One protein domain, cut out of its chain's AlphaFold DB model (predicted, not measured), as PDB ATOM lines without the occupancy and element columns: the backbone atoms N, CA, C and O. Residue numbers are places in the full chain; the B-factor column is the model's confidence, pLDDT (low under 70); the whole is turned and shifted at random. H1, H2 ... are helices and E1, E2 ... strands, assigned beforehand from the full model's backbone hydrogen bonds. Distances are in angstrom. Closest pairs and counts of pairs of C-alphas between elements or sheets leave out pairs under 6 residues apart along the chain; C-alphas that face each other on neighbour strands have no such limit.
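AT A GLANCE: This is residues 21 to 142 of the 142 residues of an uncharacterized protein of viral metagenome (UniProt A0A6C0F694). A strongly twisted sheet of six strands, built about E3, has helix H1 packed on one face along E1, with H2 beside H1 and off the sheet. H3 lies away from this body at the end of the printed part, and residues 54 to 59 of the E2 to H1 loop stick out. The printed part has 122 residues, in order E1 E2 H1 E3 E4 H2 E5 E6 H3; its class is mixed, with under half of the residues in named elements. The branched sheet is mixed, E3 and E5 parallel and the other pairs antiparallel. It is compact, radius of gyration of the C-alphas 14.2 A, spanning 41 by 33 by 29 A.

HOW THE PARTS SIT: E3, residues 81 to 88, has E1, residues 33 to 38, on one side, N 35 and O 84 being 2.9 A apart. On the other side are E4, residues 94 to 96, with N 95 and O 87 at 2.8 A, and E5, residues 116 to 120, with N 117 and O 83 at 2.8 A. E2, residues 43 to 49, forms a hairpin with E1, N 34 and O 48 at 2.9 A. E6, residues 123 to 126, forms one with E5, N 118 and O 125 at 2.8 A. H1, residues 64 to 73, is on the sheet at a height of 8.2 A, along E1 at 15 degrees on the local plane. H2, residues 101 to 109, only just touches H1, with 3 pairs of C-alphas within 8 A, closest Glu 65 and Cys 103 at 6.5 A. H3, residues 136 to 140, touches no helix. Every O i to N i+4 pair is within hydrogen-bond range in H1, H2 and H3.

IN THESE COORDINATES: E1 begins at C-alpha 33, (92.881, 129.895, 100.531). E3 spans 22.8 A, E2 17.9 A and H1 14.2 A. H3 ends at C-alpha 140, (115.925, 128.591, 95.894).

THE WHOLE: The C-alphas of Lys 41 and His 142, the two farthest apart, are 45.2 A apart. The printed part has no cut. The link from E2 to H1 is long. Residues 133 to 142 have pLDDT under 70.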
ATOM      1  N   ASN A  21      85.078 122.950  96.955       85.19
ATOM      2  CA  ASN A  21      85.431 123.424  95.617       85.19
ATOM      3  C   ASN A  21      86.759 124.206  95.558       85.19
ATOM      4  O   ASN A  21      87.255 124.493  94.469       85.19
ATOM      5  N   LEU A  22      87.323 124.599  96.705       87.38
ATOM      6  CA  LEU A  22      88.606 125.304  96.794       87.38
ATOM      7  C   LEU A  22      89.766 124.372  97.165       87.38
ATOM      8  O   LEU A  22      90.928 124.780  97.077       87.38
ATOM      9  N   TYR A  23      89.473 123.137  97.579       89.00
ATOM     10  CA  TYR A  23      90.479 122.148  97.928       89.00
ATOM     11  C   TYR A  23      90.883 121.303  96.716       89.00
ATOM     12  O   TYR A  23      90.060 120.816  95.948       89.00
ATOM     13  N   CYS A  24      92.187 121.082  96.565       87.06
ATOM     14  CA  CYS A  24      92.719 120.112  95.621       87.06
ATOM     15  C   CYS A  24      93.998 119.508  96.197       87.06
ATOM     16  O   CYS A  24      94.977 120.214  96.435       87.06
ATOM     17  N   SER A  25      94.011 118.190  96.388       87.25
ATOM     18  CA  SER A  25      95.150 117.462  96.964       87.25
ATOM     19  C   SER A  25      96.442 117.595  96.148       87.25
ATOM     20  O   SER A  25      97.533 117.491  96.704       87.25
ATOM     21  N   LYS A  26      96.341 117.867  94.839       87.50
ATOM     22  CA  LYS A  26      97.502 118.080  93.959       87.50
ATOM     23  C   LYS A  26      98.138 119.461  94.127       87.50
ATOM     24  O   LYS A  26      99.314 119.619  93.821       87.50
ATOM     25  N   SER A  27      97.378 120.457  94.583       85.00
ATOM     26  CA  SER A  27      97.842 121.846  94.704       85.00
ATOM     27  C   SER A  27      97.819 122.385  96.136       85.00
ATOM     28  O   SER A  27      98.265 123.507  96.357       85.00
ATOM     29  N   CYS A  28      97.368 121.608  97.126       85.50
ATOM     30  CA  CYS A  28      97.213 122.050  98.518       85.50
ATOM     31  C   CYS A  28      98.523 122.512  99.181       85.50
ATOM     32  O   CYS A  28      98.500 123.345 100.084       85.50
ATOM     33  N   ASP A  29      99.674 122.025  98.711       83.69
ATOM     34  CA  ASP A  29     100.980 122.430  99.244       83.69
ATOM     35  C   ASP A  29     101.353 123.877  98.871       83.69
ATOM     36  O   ASP A  29     102.089 124.532  99.616       83.69
ATOM     37  N   VAL A  30     100.814 124.382  97.754       83.12
ATOM     38  CA  VAL A  30     101.109 125.714  97.195       83.12
ATOM     39  C   VAL A  30      99.912 126.668  97.231       83.12
ATOM     40  O   VAL A  30     100.098 127.881  97.296       83.12
ATOM     41  N   SER A  31      98.689 126.136  97.195       90.94
ATOM     42  CA  SER A  31      97.450 126.909  97.158       90.94
ATOM     43  C   SER A  31      97.126 127.484  98.534       90.94
ATOM     44  O   SER A  31      96.942 126.748  99.505       90.94
ATOM     45  N   VAL A  32      97.033 128.811  98.612       94.81
ATOM     46  CA  VAL A  32      96.603 129.525  99.817       94.81
ATOM     47  C   VAL A  32      95.161 129.968  99.633       94.81
ATOM     48  O   VAL A  32      94.853 130.748  98.733       94.81
ATOM     49  N   LEU A  33      94.274 129.485 100.491       95.88
ATOM     50  CA  LEU A  33      92.881 129.895 100.531       95.88
ATOM     51  C   LEU A  33      92.754 131.245 101.230       95.88
ATOM     52  O   LEU A  33      93.544 131.584 102.113       95.88
ATOM     53  N   TRP A  34      91.749 132.014 100.828       96.62
ATOM     54  CA  TRP A  34      91.387 133.271 101.462       96.62
ATOM     55  C   TRP A  34      89.880 133.436 101.562       96.62
ATOM     56  O   TRP A  34      89.124 132.982 100.701       96.62
ATOM     57  N   ILE A  35      89.469 134.185 102.578       96.69
ATOM     58  CA  ILE A  35      88.126 134.744 102.692       96.69
ATOM     59  C   ILE A  35      88.183 136.205 103.114       96.69
ATOM     60  O   ILE A  35      89.101 136.637 103.814       96.69
ATOM     61  N   VAL A  36      87.146 136.947 102.740       96.75
ATOM     62  CA  VAL A  36      86.795 138.220 103.365       96.75
ATOM     63  C   VAL A  36      85.624 137.972 104.298       96.75
ATOM     64  O   VAL A  36      84.516 137.659 103.864       96.75
ATOM     65  N   TYR A  37      85.876 138.131 105.590       95.88
ATOM     66  CA  TYR A  37      84.920 137.849 106.646       95.88
ATOM     67  C   TYR A  37      84.461 139.140 107.322       95.88
ATOM     68  O   TYR A  37      85.267 139.991 107.703       95.88
ATOM     69  N   ASN A  38      83.149 139.295 107.491       94.69
ATOM     70  CA  ASN A  38      82.580 140.403 108.246       94.69
ATOM     71  C   ASN A  38      82.379 139.988 109.707       94.69
ATOM     72  O   ASN A  38      81.383 139.340 110.030       94.69
ATOM     73  N   LYS A  39      83.270 140.432 110.604       93.69
ATOM     74  CA  LYS A  39      83.229 140.060 112.030       93.69
ATOM     75  C   LYS A  39      81.923 140.438 112.729       93.69
ATOM     76  O   LYS A  39      81.466 139.713 113.604       93.69
ATOM     77  N   LYS A  40      81.316 141.566 112.344       93.19
ATOM     78  CA  LYS A  40      80.083 142.075 112.966       93.19
ATOM     79  C   LYS A  40      78.866 141.255 112.544       93.19
ATOM     80  O   LYS A  40      78.017 140.935 113.368       93.19
ATOM     81  N   LYS A  41      78.774 140.933 111.252       92.62
ATOM     82  CA  LYS A  41      77.642 140.183 110.687       92.62
ATOM     83  C   LYS A  41      77.810 138.666 110.779       92.62
ATOM     84  O   LYS A  41      76.810 137.973 110.646       92.62
ATOM     85  N   LYS A  42      79.027 138.174 111.035       93.00
ATOM     86  CA  LYS A  42      79.379 136.748 111.062       93.00
ATOM     87  C   LYS A  42      79.056 136.037 109.742       93.00
ATOM     88  O   LYS A  42      78.406 134.999 109.721       93.00
ATOM     89  N   ILE A  43      79.466 136.655 108.634       93.12
ATOM     90  CA  ILE A  43      79.235 136.153 107.270       93.12
ATOM     91  C   ILE A  43      80.509 136.246 106.434       93.12
ATOM     92  O   ILE A  43      81.317 137.166 106.621       93.12
ATOM     93  N   ILE A  44      80.646 135.327 105.484       94.00
ATOM     94  CA  ILE A  44      81.661 135.371 104.434       94.00
ATOM     95  C   ILE A  44      81.110 136.227 103.289       94.00
ATOM     96  O   ILE A  44      79.973 136.063 102.863       94.00
ATOM     97  N   LEU A  45      81.898 137.197 102.825       93.56
ATOM     98  CA  LEU A  45      81.518 138.090 101.724       93.56
ATOM     99  C   LEU A  45      82.166 137.704 100.394       93.56
ATOM    100  O   LEU A  45      81.644 138.029  99.332       93.56
ATOM    101  N   ALA A  46      83.334 137.073 100.462       94.06
ATOM    102  CA  ALA A  46      84.069 136.560  99.319       94.06
ATOM    103  C   ALA A  46      85.024 135.467  99.795       94.06
ATOM    104  O   ALA A  46      85.516 135.528 100.923       94.06
ATOM    105  N   LYS A  47      85.298 134.493  98.929       95.38
ATOM    106  CA  LYS A  47      86.243 133.407  99.183       95.38
ATOM    107  C   LYS A  47      86.929 132.971  97.898       95.38
ATOM    108  O   LYS A  47      86.399 133.190  96.809       95.38
ATOM    109  N   GLY A  48      88.092 132.350  98.022       94.62
ATOM    110  CA  GLY A  48      88.809 131.784  96.890       94.62
ATOM    111  C   GLY A  48      90.175 131.237  97.277       94.62
ATOM    112  O   GLY A  48      90.481 131.052  98.452       94.62
ATOM    113  N   ALA A  49      91.009 131.011  96.266       94.62
ATOM    114  CA  ALA A  49      92.401 130.614  96.424       94.62
ATOM    115  C   ALA A  49      93.349 131.624  95.755       94.62
ATOM    116  O   ALA A  49      92.938 132.431  94.913       94.62
ATOM    117  N   SER A  50      94.623 131.588  96.142       92.75
ATOM    118  CA  SER A  50      95.726 132.257  95.451       92.75
ATOM    119  C   SER A  50      95.781 131.817  93.992       92.75
ATOM    120  O   SER A  50      95.480 130.664  93.679       92.75
ATOM    121  N   ARG A  51      96.207 132.712  93.098       88.50
ATOM    122  CA  ARG A  51      96.191 132.440  91.656       88.50
ATOM    123  C   ARG A  51      97.611 132.368  91.104       88.50
ATOM    124  O   ARG A  51      98.325 133.363  91.230       88.50
ATOM    125  N   PRO A  52      98.030 131.258  90.473       84.31
ATOM    126  CA  PRO A  52      99.262 131.264  89.701       84.31
ATOM    127  C   PRO A  52      99.123 132.249  88.539       84.31
ATOM    128  O   PRO A  52      98.044 132.423  87.966       84.31
ATOM    129  N   CYS A  53     100.217 132.917  88.213       84.00
ATOM    130  CA  CYS A  53     100.305 133.788  87.056       84.00
ATOM    131  C   CYS A  53     100.907 133.009  85.882       84.00
ATOM    132  O   CYS A  53     101.815 132.205  86.074       84.00
ATOM    133  N   GLY A  54     100.402 133.248  84.670       78.00
ATOM    134  CA  GLY A  54     100.986 132.689  83.448       78.00
ATOM    135  C   GLY A  54     102.288 133.387  83.035       78.00
ATOM    136  O   GLY A  54     102.700 134.371  83.649       78.00
ATOM    137  N   PHE A  55     102.888 132.915  81.939       74.69
ATOM    138  CA  PHE A  55     104.181 133.382  81.411       74.69
ATOM    139  C   PHE A  55     104.270 134.895  81.148       74.69
ATOM    140  O   PHE A  55     105.348 135.473  81.231       74.69
ATOM    141  N   ASN A  56     103.139 135.560  80.901       78.94
ATOM    142  CA  ASN A  56     103.095 136.989  80.569       78.94
ATOM    143  C   ASN A  56     103.191 137.923  81.794       78.94
ATOM    144  O   ASN A  56     103.044 139.138  81.665       78.94
ATOM    145  N   HIS A  57     103.415 137.387  82.995       73.62
ATOM    146  CA  HIS A  57     103.485 138.166  84.227       73.62
ATOM    147  C   HIS A  57     104.864 138.080  84.885       73.62
ATOM    148  O   HIS A  57     105.434 137.011  85.062       73.62
ATOM    149  N   LYS A  58     105.359 139.226  85.371       77.25
ATOM    150  CA  LYS A  58     106.632 139.320  86.114       77.25
ATOM    151  C   LYS A  58     106.620 138.596  87.471       77.25
ATOM    152  O   LYS A  58     107.672 138.381  88.064       77.25
ATOM    153  N   ARG A  59     105.436 138.277  88.007       76.62
ATOM    154  CA  ARG A  59     105.256 137.557  89.278       76.62
ATOM    155  C   ARG A  59     104.782 136.142  88.992       76.62
ATOM    156  O   ARG A  59     103.993 135.951  88.079       76.62
ATOM    157  N   SER A  60     105.202 135.184  89.816       78.75
ATOM    158  CA  SER A  60     104.783 133.782  89.699       78.75
ATOM    159  C   SER A  60     103.340 133.541  90.148       78.75
ATOM    160  O   SER A  60     102.698 132.596  89.698       78.75
ATOM    161  N   SER A  61     102.807 134.377  91.041       85.88
ATOM    162  CA  SER A  61     101.431 134.262  91.520       85.88
ATOM    163  C   SER A  61     100.897 135.578  92.084       85.88
ATOM    164  O   SER A  61     101.654 136.470  92.480       85.88
ATOM    165  N   ILE A  62      99.571 135.683  92.136       89.31
ATOM    166  CA  ILE A  62      98.843 136.666  92.930       89.31
ATOM    167  C   ILE A  62      98.502 136.006  94.263       89.31
ATOM    168  O   ILE A  62      97.758 135.022  94.323       89.31
ATOM    169  N   HIS A  63      99.061 136.564  95.330       94.06
ATOM    170  CA  HIS A  63      98.895 136.040  96.676       94.06
ATOM    171  C   HIS A  63      97.491 136.311  97.217       94.06
ATOM    172  O   HIS A  63      96.844 137.303  96.868       94.06
ATOM    173  N   ALA A  64      97.043 135.425  98.098       95.75
ATOM    174  CA  ALA A  64      95.710 135.434  98.680       95.75
ATOM    175  C   ALA A  64      95.422 136.755  99.432       95.75
ATOM    176  O   ALA A  64      94.347 137.338  99.297       95.75
ATOM    177  N   GLU A  65      96.432 137.301 100.114       95.62
ATOM    178  CA  GLU A  65      96.383 138.596 100.800       95.62
ATOM    179  C   GLU A  65      96.129 139.753  99.841       95.62
ATOM    180  O   GLU A  65      95.340 140.640 100.148       95.62
ATOM    181  N   GLN A  66      96.777 139.746  98.671       95.12
ATOM    182  CA  GLN A  66      96.607 140.808  97.683       95.12
ATOM    183  C   GLN A  66      95.182 140.791  97.118       95.12
ATOM    184  O   GLN A  66      94.581 141.848  96.927       95.12
ATOM    185  N   ILE A  67      94.616 139.601  96.893       95.69
ATOM    186  CA  ILE A  67      93.234 139.449  96.425       95.69
ATOM    187  C   ILE A  67      92.252 139.946  97.495       95.69
ATOM    188  O   ILE A  67      91.395 140.781  97.200       95.69
ATOM    189  N   GLY A  68      92.410 139.494  98.743       95.94
ATOM    190  CA  GLY A  68      91.573 139.931  99.860       95.94
ATOM    191  C   GLY A  68      91.671 141.438 100.116       95.94
ATOM    192  O   GLY A  68      90.654 142.104 100.310       95.94
ATOM    193  N   PHE A  69      92.879 142.005 100.052       95.50
ATOM    194  CA  PHE A  69      93.104 143.439 100.219       95.50
ATOM    195  C   PHE A  69      92.403 144.234  99.122       95.50
ATOM    196  O   PHE A  69      91.689 145.183  99.428       95.50
ATOM    197  N   ASN A  70      92.525 143.806  97.861       94.94
ATOM    198  CA  ASN A  70      91.845 144.445  96.735       94.94
ATOM    199  C   ASN A  70      90.315 144.420  96.869       94.94
ATOM    200  O   ASN A  70      89.638 145.327  96.389       94.94
ATOM    201  N   TYR A  71      89.747 143.390  97.500       95.38
ATOM    202  CA  TYR A  71      88.318 143.364  97.805       95.38
ATOM    203  C   TYR A  71      87.960 144.385  98.895       95.38
ATOM    204  O   TYR A  71      86.999 145.145  98.757       95.38
ATOM    205  N   CYS A  72      88.732 144.417  99.982       93.81
ATOM    206  CA  CYS A  72      88.502 145.316 101.111       93.81
ATOM    207  C   CYS A  72      88.734 146.791 100.753       93.81
ATOM    208  O   CYS A  72      87.984 147.646 101.220       93.81
ATOM    209  N   SER A  73      89.720 147.098  99.909       91.00
ATOM    210  CA  SER A  73      90.057 148.468  99.502       91.00
ATOM    211  C   SER A  73      88.953 149.129  98.676       91.00
ATOM    212  O   SER A  73      88.754 150.335  98.778       91.00
ATOM    213  N   LYS A  74      88.156 148.339  97.944       92.25
ATOM    214  CA  LYS A  74      86.926 148.796  97.270       92.25
ATOM    215  C   LYS A  74      85.781 149.118  98.242       92.25
ATOM    216  O   LYS A  74      84.753 149.643  97.828       92.25
ATOM    217  N   HIS A  75      85.939 148.804  99.528       89.56
ATOM    218  CA  HIS A  75      84.938 148.997 100.575       89.56
ATOM    219  C   HIS A  75      85.530 149.716 101.807       89.56
ATOM    220  O   HIS A  75      85.470 149.175 102.920       89.56
ATOM    221  N   PRO A  76      86.081 150.936 101.649       80.25
ATOM    222  CA  PRO A  76      86.860 151.614 102.692       80.25
ATOM    223  C   PRO A  76      86.065 151.861 103.986       80.25
ATOM    224  O   PRO A  76      86.614 151.773 105.080       80.25
ATOM    225  N   ASN A  77      84.744 152.037 103.884       83.25
ATOM    226  CA  ASN A  77      83.855 152.340 105.014       83.25
ATOM    227  C   ASN A  77      83.467 151.115 105.868       83.25
ATOM    228  O   ASN A  77      82.520 151.173 106.650       83.25
ATOM    229  N   LYS A  78      84.141 149.968 105.707       84.56
ATOM    230  CA  LYS A  78      83.813 148.731 106.435       84.56
ATOM    231  C   LYS A  78      85.010 148.250 107.273       84.56
ATOM    232  O   LYS A  78      85.683 147.299 106.870       84.56
ATOM    233  N   PRO A  79      85.273 148.833 108.462       86.38
ATOM    234  CA  PRO A  79      86.399 148.435 109.325       86.38
ATOM    235  C   PRO A  79      86.252 147.017 109.902       86.38
ATOM    236  O   PRO A  79      87.235 146.368 110.240       86.38
ATOM    237  N   HIS A  80      85.027 146.492 109.963       93.19
ATOM    238  CA  HIS A  80      84.742 145.147 110.477       93.19
ATOM    239  C   HIS A  80      85.120 144.009 109.518       93.19
ATOM    240  O   HIS A  80      84.968 142.842 109.890       93.19
ATOM    241  N   LEU A  81      85.562 144.324 108.294       95.56
ATOM    242  CA  LEU A  81      86.047 143.310 107.360       95.56
ATOM    243  C   LEU A  81      87.453 142.875 107.747       95.56
ATOM    244  O   LEU A  81      88.319 143.711 107.998       95.56
ATOM    245  N   ILE A  82      87.681 141.577 107.762       96.69
ATOM    246  CA  ILE A  82      89.013 141.011 107.909       96.69
ATOM    247  C   ILE A  82      89.271 140.043 106.769       96.69
ATOM    248  O   ILE A  82      88.337 139.505 106.171       96.69
ATOM    249  N   ILE A  83      90.543 139.838 106.478       97.62
ATOM    250  CA  ILE A  83      91.005 138.816 105.553       97.62
ATOM    251  C   ILE A  83      91.488 137.655 106.407       97.62
ATOM    252  O   ILE A  83      92.231 137.869 107.364       97.62
ATOM    253  N   ILE A  84      91.069 136.441 106.083       97.81
ATOM    254  CA  ILE A  84      91.604 135.237 106.718       97.81
ATOM    255  C   ILE A  84      92.216 134.371 105.627       97.81
ATOM    256  O   ILE A  84      91.569 134.142 104.607       97.81
ATOM    257  N   ILE A  85      93.455 133.930 105.834       97.25
ATOM    258  CA  ILE A  85      94.217 133.104 104.897       97.25
ATOM    259  C   ILE A  85      94.710 131.820 105.559       97.25
ATOM    260  O   ILE A  85      95.085 131.820 106.729       97.25
ATOM    261  N   TRP A  86      94.723 130.712 104.826       96.12
ATOM    262  CA  TRP A  86      95.254 129.432 105.303       96.12
ATOM    263  C   TRP A  86      95.581 128.513 104.130       96.12
ATOM    264  O   TRP A  86      95.354 128.857 102.972       96.12
ATOM    265  N   ARG A  87      96.118 127.329 104.418       94.75
ATOM    266  CA  ARG A  87      96.235 126.251 103.431       94.75
ATOM    267  C   ARG A  87      95.679 124.959 104.000       94.75
ATOM    268  O   ARG A  87      95.661 124.779 105.217       94.75
ATOM    269  N   TYR A  88      95.299 124.045 103.121       94.12
ATOM    270  CA  TYR A  88      94.999 122.678 103.518       94.12
ATOM    271  C   TYR A  88      96.232 121.791 103.375       94.12
ATOM    272  O   TYR A  88      97.091 121.995 102.523       94.12
ATOM    273  N   SER A  89      96.324 120.785 104.227       92.75
ATOM    274  CA  SER A  89      97.232 119.663 104.038       92.75
ATOM    275  C   SER A  89      96.661 118.650 103.038       92.75
ATOM    276  O   SER A  89      95.481 118.690 102.687       92.75
ATOM    277  N   LYS A  90      97.481 117.681 102.615       90.75
ATOM    278  CA  LYS A  90      97.022 116.560 101.775       90.75
ATOM    279  C   LYS A  90      95.924 115.713 102.424       90.75
ATOM    280  O   LYS A  90      95.200 115.042 101.708       90.75
ATOM    281  N   SER A  91      95.789 115.757 103.748       91.31
ATOM    282  CA  SER A  91      94.723 115.081 104.492       91.31
ATOM    283  C   SER A  91      93.543 115.997 104.828       91.31
ATOM    284  O   SER A  91      92.775 115.677 105.722       91.31
ATOM    285  N   GLY A  92      93.427 117.165 104.188       91.06
ATOM    286  CA  GLY A  92      92.305 118.084 104.406       91.06
ATOM    287  C   GLY A  92      92.401 118.938 105.674       91.06
ATOM    288  O   GLY A  92      91.583 119.828 105.856       91.06
ATOM    289  N   LYS A  93      93.421 118.748 106.525       93.50
ATOM    290  CA  LYS A  93      93.613 119.559 107.747       93.50
ATOM    291  C   LYS A  93      94.058 120.989 107.457       93.50
ATOM    292  O   LYS A  93      94.905 121.186 106.577       93.50
ATOM    293  N   ILE A  94      93.580 121.952 108.235       94.50
ATOM    294  CA  ILE A  94      93.973 123.359 108.164       94.50
ATOM    295  C   ILE A  94      95.411 123.526 108.659       94.50
ATOM    296  O   ILE A  94      95.835 122.973 109.673       94.50
ATOM    297  N   LYS A  95      96.190 124.324 107.930       94.12
ATOM    298  CA  LYS A  95      97.530 124.756 108.322       94.12
ATOM    299  C   LYS A  95      97.625 126.281 108.251       94.12
ATOM    300  O   LYS A  95      97.164 126.861 107.258       94.12
ATOM    301  N   PRO A  96      98.278 126.925 109.236       94.56
ATOM    302  CA  PRO A  96      98.497 128.361 109.199       94.56
ATOM    303  C   PRO A  96      99.301 128.754 107.961       94.56
ATOM    304  O   PRO A  96     100.183 128.018 107.496       94.56
ATOM    305  N   LYS A  97      99.020 129.951 107.452       94.06
ATOM    306  CA  LYS A  97      99.832 130.620 106.442       94.06
ATOM    307  C   LYS A  97     100.080 132.058 106.873       94.06
ATOM    308  O   LYS A  97      99.159 132.861 106.930       94.06
ATOM    309  N   TYR A  98     101.350 132.368 107.108       94.62
ATOM    310  CA  TYR A  98     101.803 133.726 107.381       94.62
ATOM    311  C   TYR A  98     102.139 134.467 106.092       94.62
ATOM    312  O   TYR A  98     102.537 133.853 105.088       94.62
ATOM    313  N   SER A  99     101.987 135.784 106.132       93.81
ATOM    314  CA  SER A  99     102.235 136.654 104.996       93.81
ATOM    315  C   SER A  99     103.706 136.721 104.630       93.81
ATOM    316  O   SER A  99     104.581 136.755 105.488       93.81
ATOM    317  N   CYS A 100     103.993 136.717 103.327       91.00
ATOM    318  CA  CYS A 100     105.357 136.943 102.858       91.00
ATOM    319  C   CYS A 100     105.737 138.424 102.979       91.00
ATOM    320  O   CYS A 100     104.861 139.290 102.996       91.00
ATOM    321  N   ASN A 101     107.036 138.728 102.926       89.50
ATOM    322  CA  ASN A 101     107.557 140.097 103.036       89.50
ATOM    323  C   ASN A 101     106.880 141.084 102.074       89.50
ATOM    324  O   ASN A 101     106.515 142.183 102.479       89.50
ATOM    325  N   ALA A 102     106.642 140.690 100.818       89.88
ATOM    326  CA  ALA A 102     105.981 141.556  99.840       89.88
ATOM    327  C   ALA A 102     104.522 141.881 100.223       89.88
ATOM    328  O   ALA A 102     104.078 143.019 100.068       89.88
ATOM    329  N   CYS A 103     103.773 140.899 100.739       93.56
ATOM    330  CA  CYS A 103     102.411 141.114 101.230       93.56
ATOM    331  C   CYS A 103     102.411 141.921 102.530       93.56
ATOM    332  O   CYS A 103     101.612 142.841 102.658       93.56
ATOM    333  N   THR A 104     103.340 141.648 103.447       94.06
ATOM    334  CA  THR A 104     103.532 142.421 104.680       94.06
ATOM    335  C   THR A 104     103.804 143.893 104.379       94.06
ATOM    336  O   THR A 104     103.123 144.761 104.918       94.06
ATOM    337  N   GLN A 105     104.727 144.192 103.460       92.75
ATOM    338  CA  GLN A 105     105.023 145.563 103.031       92.75
ATOM    339  C   GLN A 105     103.796 146.248 102.419       92.75
ATOM    340  O   GLN A 105     103.495 147.390 102.764       92.75
ATOM    341  N   LEU A 106     103.059 145.548 101.547       94.31
ATOM    342  CA  LEU A 106     101.823 146.066 100.955       94.31
ATOM    343  C   LEU A 106     100.794 146.414 102.038       94.31
ATOM    344  O   LEU A 106     100.281 147.528 102.066       94.31
ATOM    345  N   LEU A 107     100.498 145.471 102.932       94.94
ATOM    346  CA  LEU A 107      99.493 145.642 103.979       94.94
ATOM    347  C   LEU A 107      99.885 146.757 104.953       94.94
ATOM    348  O   LEU A 107      99.043 147.587 105.285       94.94
ATOM    349  N   THR A 108     101.159 146.827 105.338       93.94
ATOM    350  CA  THR A 108     101.695 147.869 106.226       93.94
ATOM    351  C   THR A 108     101.595 149.250 105.585       93.94
ATOM    352  O   THR A 108     101.108 150.190 106.212       93.94
ATOM    353  N   LYS A 109     101.964 149.377 104.300       94.25
ATOM    354  CA  LYS A 109     101.861 150.635 103.542       94.25
ATOM    355  C   LYS A 109     100.447 151.221 103.581       94.25
ATOM    356  O   LYS A 109     100.290 152.437 103.660       94.25
ATOM    357  N   TYR A 110      99.427 150.367 103.535       92.88
ATOM    358  CA  TYR A 110      98.020 150.771 103.567       92.88
ATOM    359  C   TYR A 110      97.365 150.636 104.953       92.88
ATOM    360  O   TYR A 110      96.140 150.695 105.045       92.88
ATOM    361  N   LYS A 111      98.156 150.469 106.028       92.44
ATOM    362  CA  LYS A 111      97.683 150.327 107.419       92.44
ATOM    363  C   LYS A 111      96.609 149.237 107.585       92.44
ATOM    364  O   LYS A 111      95.603 149.425 108.269       92.44
ATOM    365  N   PHE A 112      96.789 148.111 106.896       93.44
ATOM    366  CA  PHE A 112      95.843 146.992 106.846       93.44
ATOM    367  C   PHE A 112      96.374 145.711 107.515       93.44
ATOM    368  O   PHE A 112      95.674 144.702 107.555       93.44
ATOM    369  N   GLN A 113      97.597 145.730 108.047       94.00
ATOM    370  CA  GLN A 113      98.262 144.568 108.640       94.00
ATOM    371  C   GLN A 113      97.460 143.927 109.787       94.00
ATOM    372  O   GLN A 113      97.326 142.706 109.826       94.00
ATOM    373  N   ASP A 114      96.796 144.733 110.622       94.44
ATOM    374  CA  ASP A 114      96.027 144.268 111.792       94.44
ATOM    375  C   ASP A 114      94.669 143.636 111.428       94.44
ATOM    376  O   ASP A 114      93.843 143.306 112.285       94.44
ATOM    377  N   ARG A 115      94.390 143.506 110.126       95.69
ATOM    378  CA  ARG A 115      93.130 142.987 109.583       95.69
ATOM    379  C   ARG A 115      93.317 141.706 108.777       95.69
ATOM    380  O   ARG A 115      92.357 141.262 108.144       95.69
ATOM    381  N   VAL A 116      94.512 141.114 108.801       97.06
ATOM    382  CA  VAL A 116      94.825 139.861 108.106       97.06
ATOM    383  C   VAL A 116      95.191 138.784 109.120       97.06
ATOM    384  O   VAL A 116      96.117 138.947 109.912       97.06
ATOM    385  N   PHE A 117      94.456 137.679 109.090       97.62
ATOM    386  CA  PHE A 117      94.536 136.601 110.069       97.62
ATOM    387  C   PHE A 117      94.772 135.246 109.400       97.62
ATOM    388  O   PHE A 117      94.523 135.068 108.209       97.62
ATOM    389  N   THR A 118      95.229 134.278 110.181       97.25
ATOM    390  CA  THR A 118      95.316 132.864 109.814       97.25
ATOM    391  C   THR A 118      94.791 131.990 110.953       97.25
ATOM    392  O   THR A 118      94.419 132.505 112.010       97.25
ATOM    393  N   PHE A 119      94.717 130.679 110.732       95.69
ATOM    394  CA  PHE A 119      94.283 129.713 111.736       95.69
ATOM    395  C   PHE A 119      95.476 128.980 112.336       95.69
ATOM    396  O   PHE A 119      96.222 128.309 111.624       95.69
ATOM    397  N   GLN A 120      95.617 129.057 113.655       92.94
ATOM    398  CA  GLN A 120      96.601 128.300 114.418       92.94
ATOM    399  C   GLN A 120      95.918 127.704 115.645       92.94
ATOM    400  O   GLN A 120      95.275 128.421 116.410       92.94
ATOM    401  N   ASN A 121      96.043 126.387 115.830       89.62
ATOM    402  CA  ASN A 121      95.421 125.656 116.941       89.62
ATOM    403  C   ASN A 121      93.914 125.952 117.079       89.62
ATOM    404  O   ASN A 121      93.429 126.247 118.169       89.62
ATOM    405  N   HIS A 122      93.190 125.918 115.954       88.56
ATOM    406  CA  HIS A 122      91.756 126.228 115.846       88.56
ATOM    407  C   HIS A 122      91.347 127.648 116.285       88.56
ATOM    408  O   HIS A 122      90.174 127.915 116.538       88.56
ATOM    409  N   LYS A 123      92.298 128.582 116.374       92.94
ATOM    410  CA  LYS A 123      92.051 129.985 116.729       92.94
ATOM    411  C   LYS A 123      92.559 130.915 115.636       92.94
ATOM    412  O   LYS A 123      93.488 130.581 114.903       92.94
ATOM    413  N   LEU A 124      91.953 132.097 115.547       95.06
ATOM    414  CA  LEU A 124      92.460 133.177 114.705       95.06
ATOM    415  C   LEU A 124      93.702 133.797 115.346       95.06
ATOM    416  O   LEU A 124      93.669 134.194 116.510       95.06
ATOM    417  N   CYS A 125      94.767 133.936 114.568       95.00
ATOM    418  CA  CYS A 125      95.964 134.686 114.935       95.00
ATOM    419  C   CYS A 125      96.378 135.628 113.792       95.00
ATOM    420  O   CYS A 125      95.960 135.411 112.650       95.00
ATOM    421  N   PRO A 126      97.145 136.699 114.060       96.44
ATOM    422  CA  PRO A 126      97.649 137.579 113.008       96.44
ATOM    423  C   PRO A 126      98.459 136.802 111.961       96.44
ATOM    424  O   PRO A 126      99.293 135.964 112.302       96.44
ATOM    425  N   ALA A 127      98.210 137.073 110.679       95.19
ATOM    426  CA  ALA A 127      98.975 136.464 109.588       95.19
ATOM    427  C   ALA A 127     100.246 137.253 109.252       95.19
ATOM    428  O   ALA A 127     101.196 136.686 108.711       95.19
ATOM    429  N   VAL A 128     100.261 138.552 109.552       93.50
ATOM    430  CA  VAL A 128     101.447 139.397 109.417       93.50
ATOM    431  C   VAL A 128     102.277 139.252 110.688       93.50
ATOM    432  O   VAL A 128     101.798 139.559 111.775       93.50
ATOM    433  N   VAL A 129     103.501 138.751 110.538       88.81
ATOM    434  CA  VAL A 129     104.473 138.548 111.621       88.81
ATOM    435  C   VAL A 129     105.834 139.098 111.192       88.81
ATOM    436  O   VAL A 129     106.108 139.152 109.992       88.81
ATOM    437  N   ASP A 130     106.680 139.486 112.148       75.38
ATOM    438  CA  ASP A 130     107.966 140.147 111.862       75.38
ATOM    439  C   ASP A 130     108.965 139.233 111.141       75.38
ATOM    440  O   ASP A 130     109.656 139.662 110.222       75.38
ATOM    441  N   ASN A 131     108.990 137.949 111.504       70.38
ATOM    442  CA  ASN A 131     109.861 136.937 110.908       70.38
ATOM    443  C   ASN A 131     109.017 135.803 110.310       70.38
ATOM    444  O   ASN A 131     108.876 134.742 110.928       70.38
ATOM    445  N   PRO A 132     108.393 136.006 109.135       70.12
ATOM    446  CA  PRO A 132     107.601 134.959 108.519       70.12
ATOM    447  C   PRO A 132     108.509 133.796 108.088       70.12
ATOM    448  O   PRO A 132     109.618 134.029 107.600       70.12
ATOM    449  N   PRO A 133     108.042 132.539 108.191       65.56
ATOM    450  CA  PRO A 133     108.776 131.401 107.653       65.56
ATOM    451  C   PRO A 133     109.067 131.620 106.163       65.56
ATOM    452  O   PRO A 133     108.156 131.944 105.389       65.56
ATOM    453  N   LEU A 134     110.330 131.448 105.765       62.81
ATOM    454  CA  LEU A 134     110.762 131.657 104.385       62.81
ATOM    455  C   LEU A 134     109.984 130.743 103.428       62.81
ATOM    456  O   LEU A 134     109.734 129.569 103.698       62.81
ATOM    457  N   SER A 135     109.588 131.296 102.282       61.78
ATOM    458  CA  SER A 135     108.968 130.519 101.206       61.78
ATOM    459  C   SER A 135     110.011 129.654 100.485       61.78
ATOM    460  O   SER A 135     111.178 130.036 100.408       61.78
ATOM    461  N   LEU A 136     109.598 128.540  99.870       58.00
ATOM    462  CA  LEU A 136     110.505 127.712  99.054       58.00
ATOM    463  C   LEU A 136     111.232 128.544  97.979       58.00
ATOM    464  O   LEU A 136     112.435 128.412  97.796       58.00
ATOM    465  N   ASN A 137     110.524 129.470  97.323       54.19
ATOM    466  CA  ASN A 137     111.110 130.332  96.291       54.19
ATOM    467  C   ASN A 137     112.178 131.298  96.821       54.19
ATOM    468  O   ASN A 137     113.090 131.639  96.077       54.19
ATOM    469  N   SER A 138     112.063 131.765  98.069       55.00
ATOM    470  CA  SER A 138     113.105 132.598  98.688       55.00
ATOM    471  C   SER A 138     114.341 131.788  99.073       55.00
ATOM    472  O   SER A 138     115.421 132.355  99.108       55.00
ATOM    473  N   ILE A 139     114.192 130.482  99.317       57.09
ATOM    474  CA  ILE A 139     115.319 129.581  99.596       57.09
ATOM    475  C   ILE A 139     116.057 129.229  98.295       57.09
ATOM    476  O   ILE A 139     117.273 129.204  98.285       57.09
ATOM    477  N   ILE A 140     115.338 129.007  97.188       56.97
ATOM    478  CA  ILE A 140     115.925 128.591  95.894       56.97
ATOM    479  C   ILE A 140     116.695 129.723  95.179       56.97
ATOM    480  O   ILE A 140     117.496 129.457  94.290       56.97
ATOM    481  N   ARG A 141     116.420 130.994  95.500       49.25
ATOM    482  CA  ARG A 141     117.031 132.162  94.827       49.25
ATOM    483  C   ARG A 141     118.296 132.704  95.511       49.25
ATOM    484  O   ARG A 141     118.798 133.733  95.062       49.25
ATOM    485  N   HIS A 142     118.777 132.041  96.558       42.41
ATOM    486  CA  HIS A 142     120.051 132.302  97.233       42.41
ATOM    487  C   HIS A 142     120.938 131.062  97.142       42.41
ATOM    488  O   HIS A 142     122.169 131.250  97.199       42.41
TER     489      HIS A 142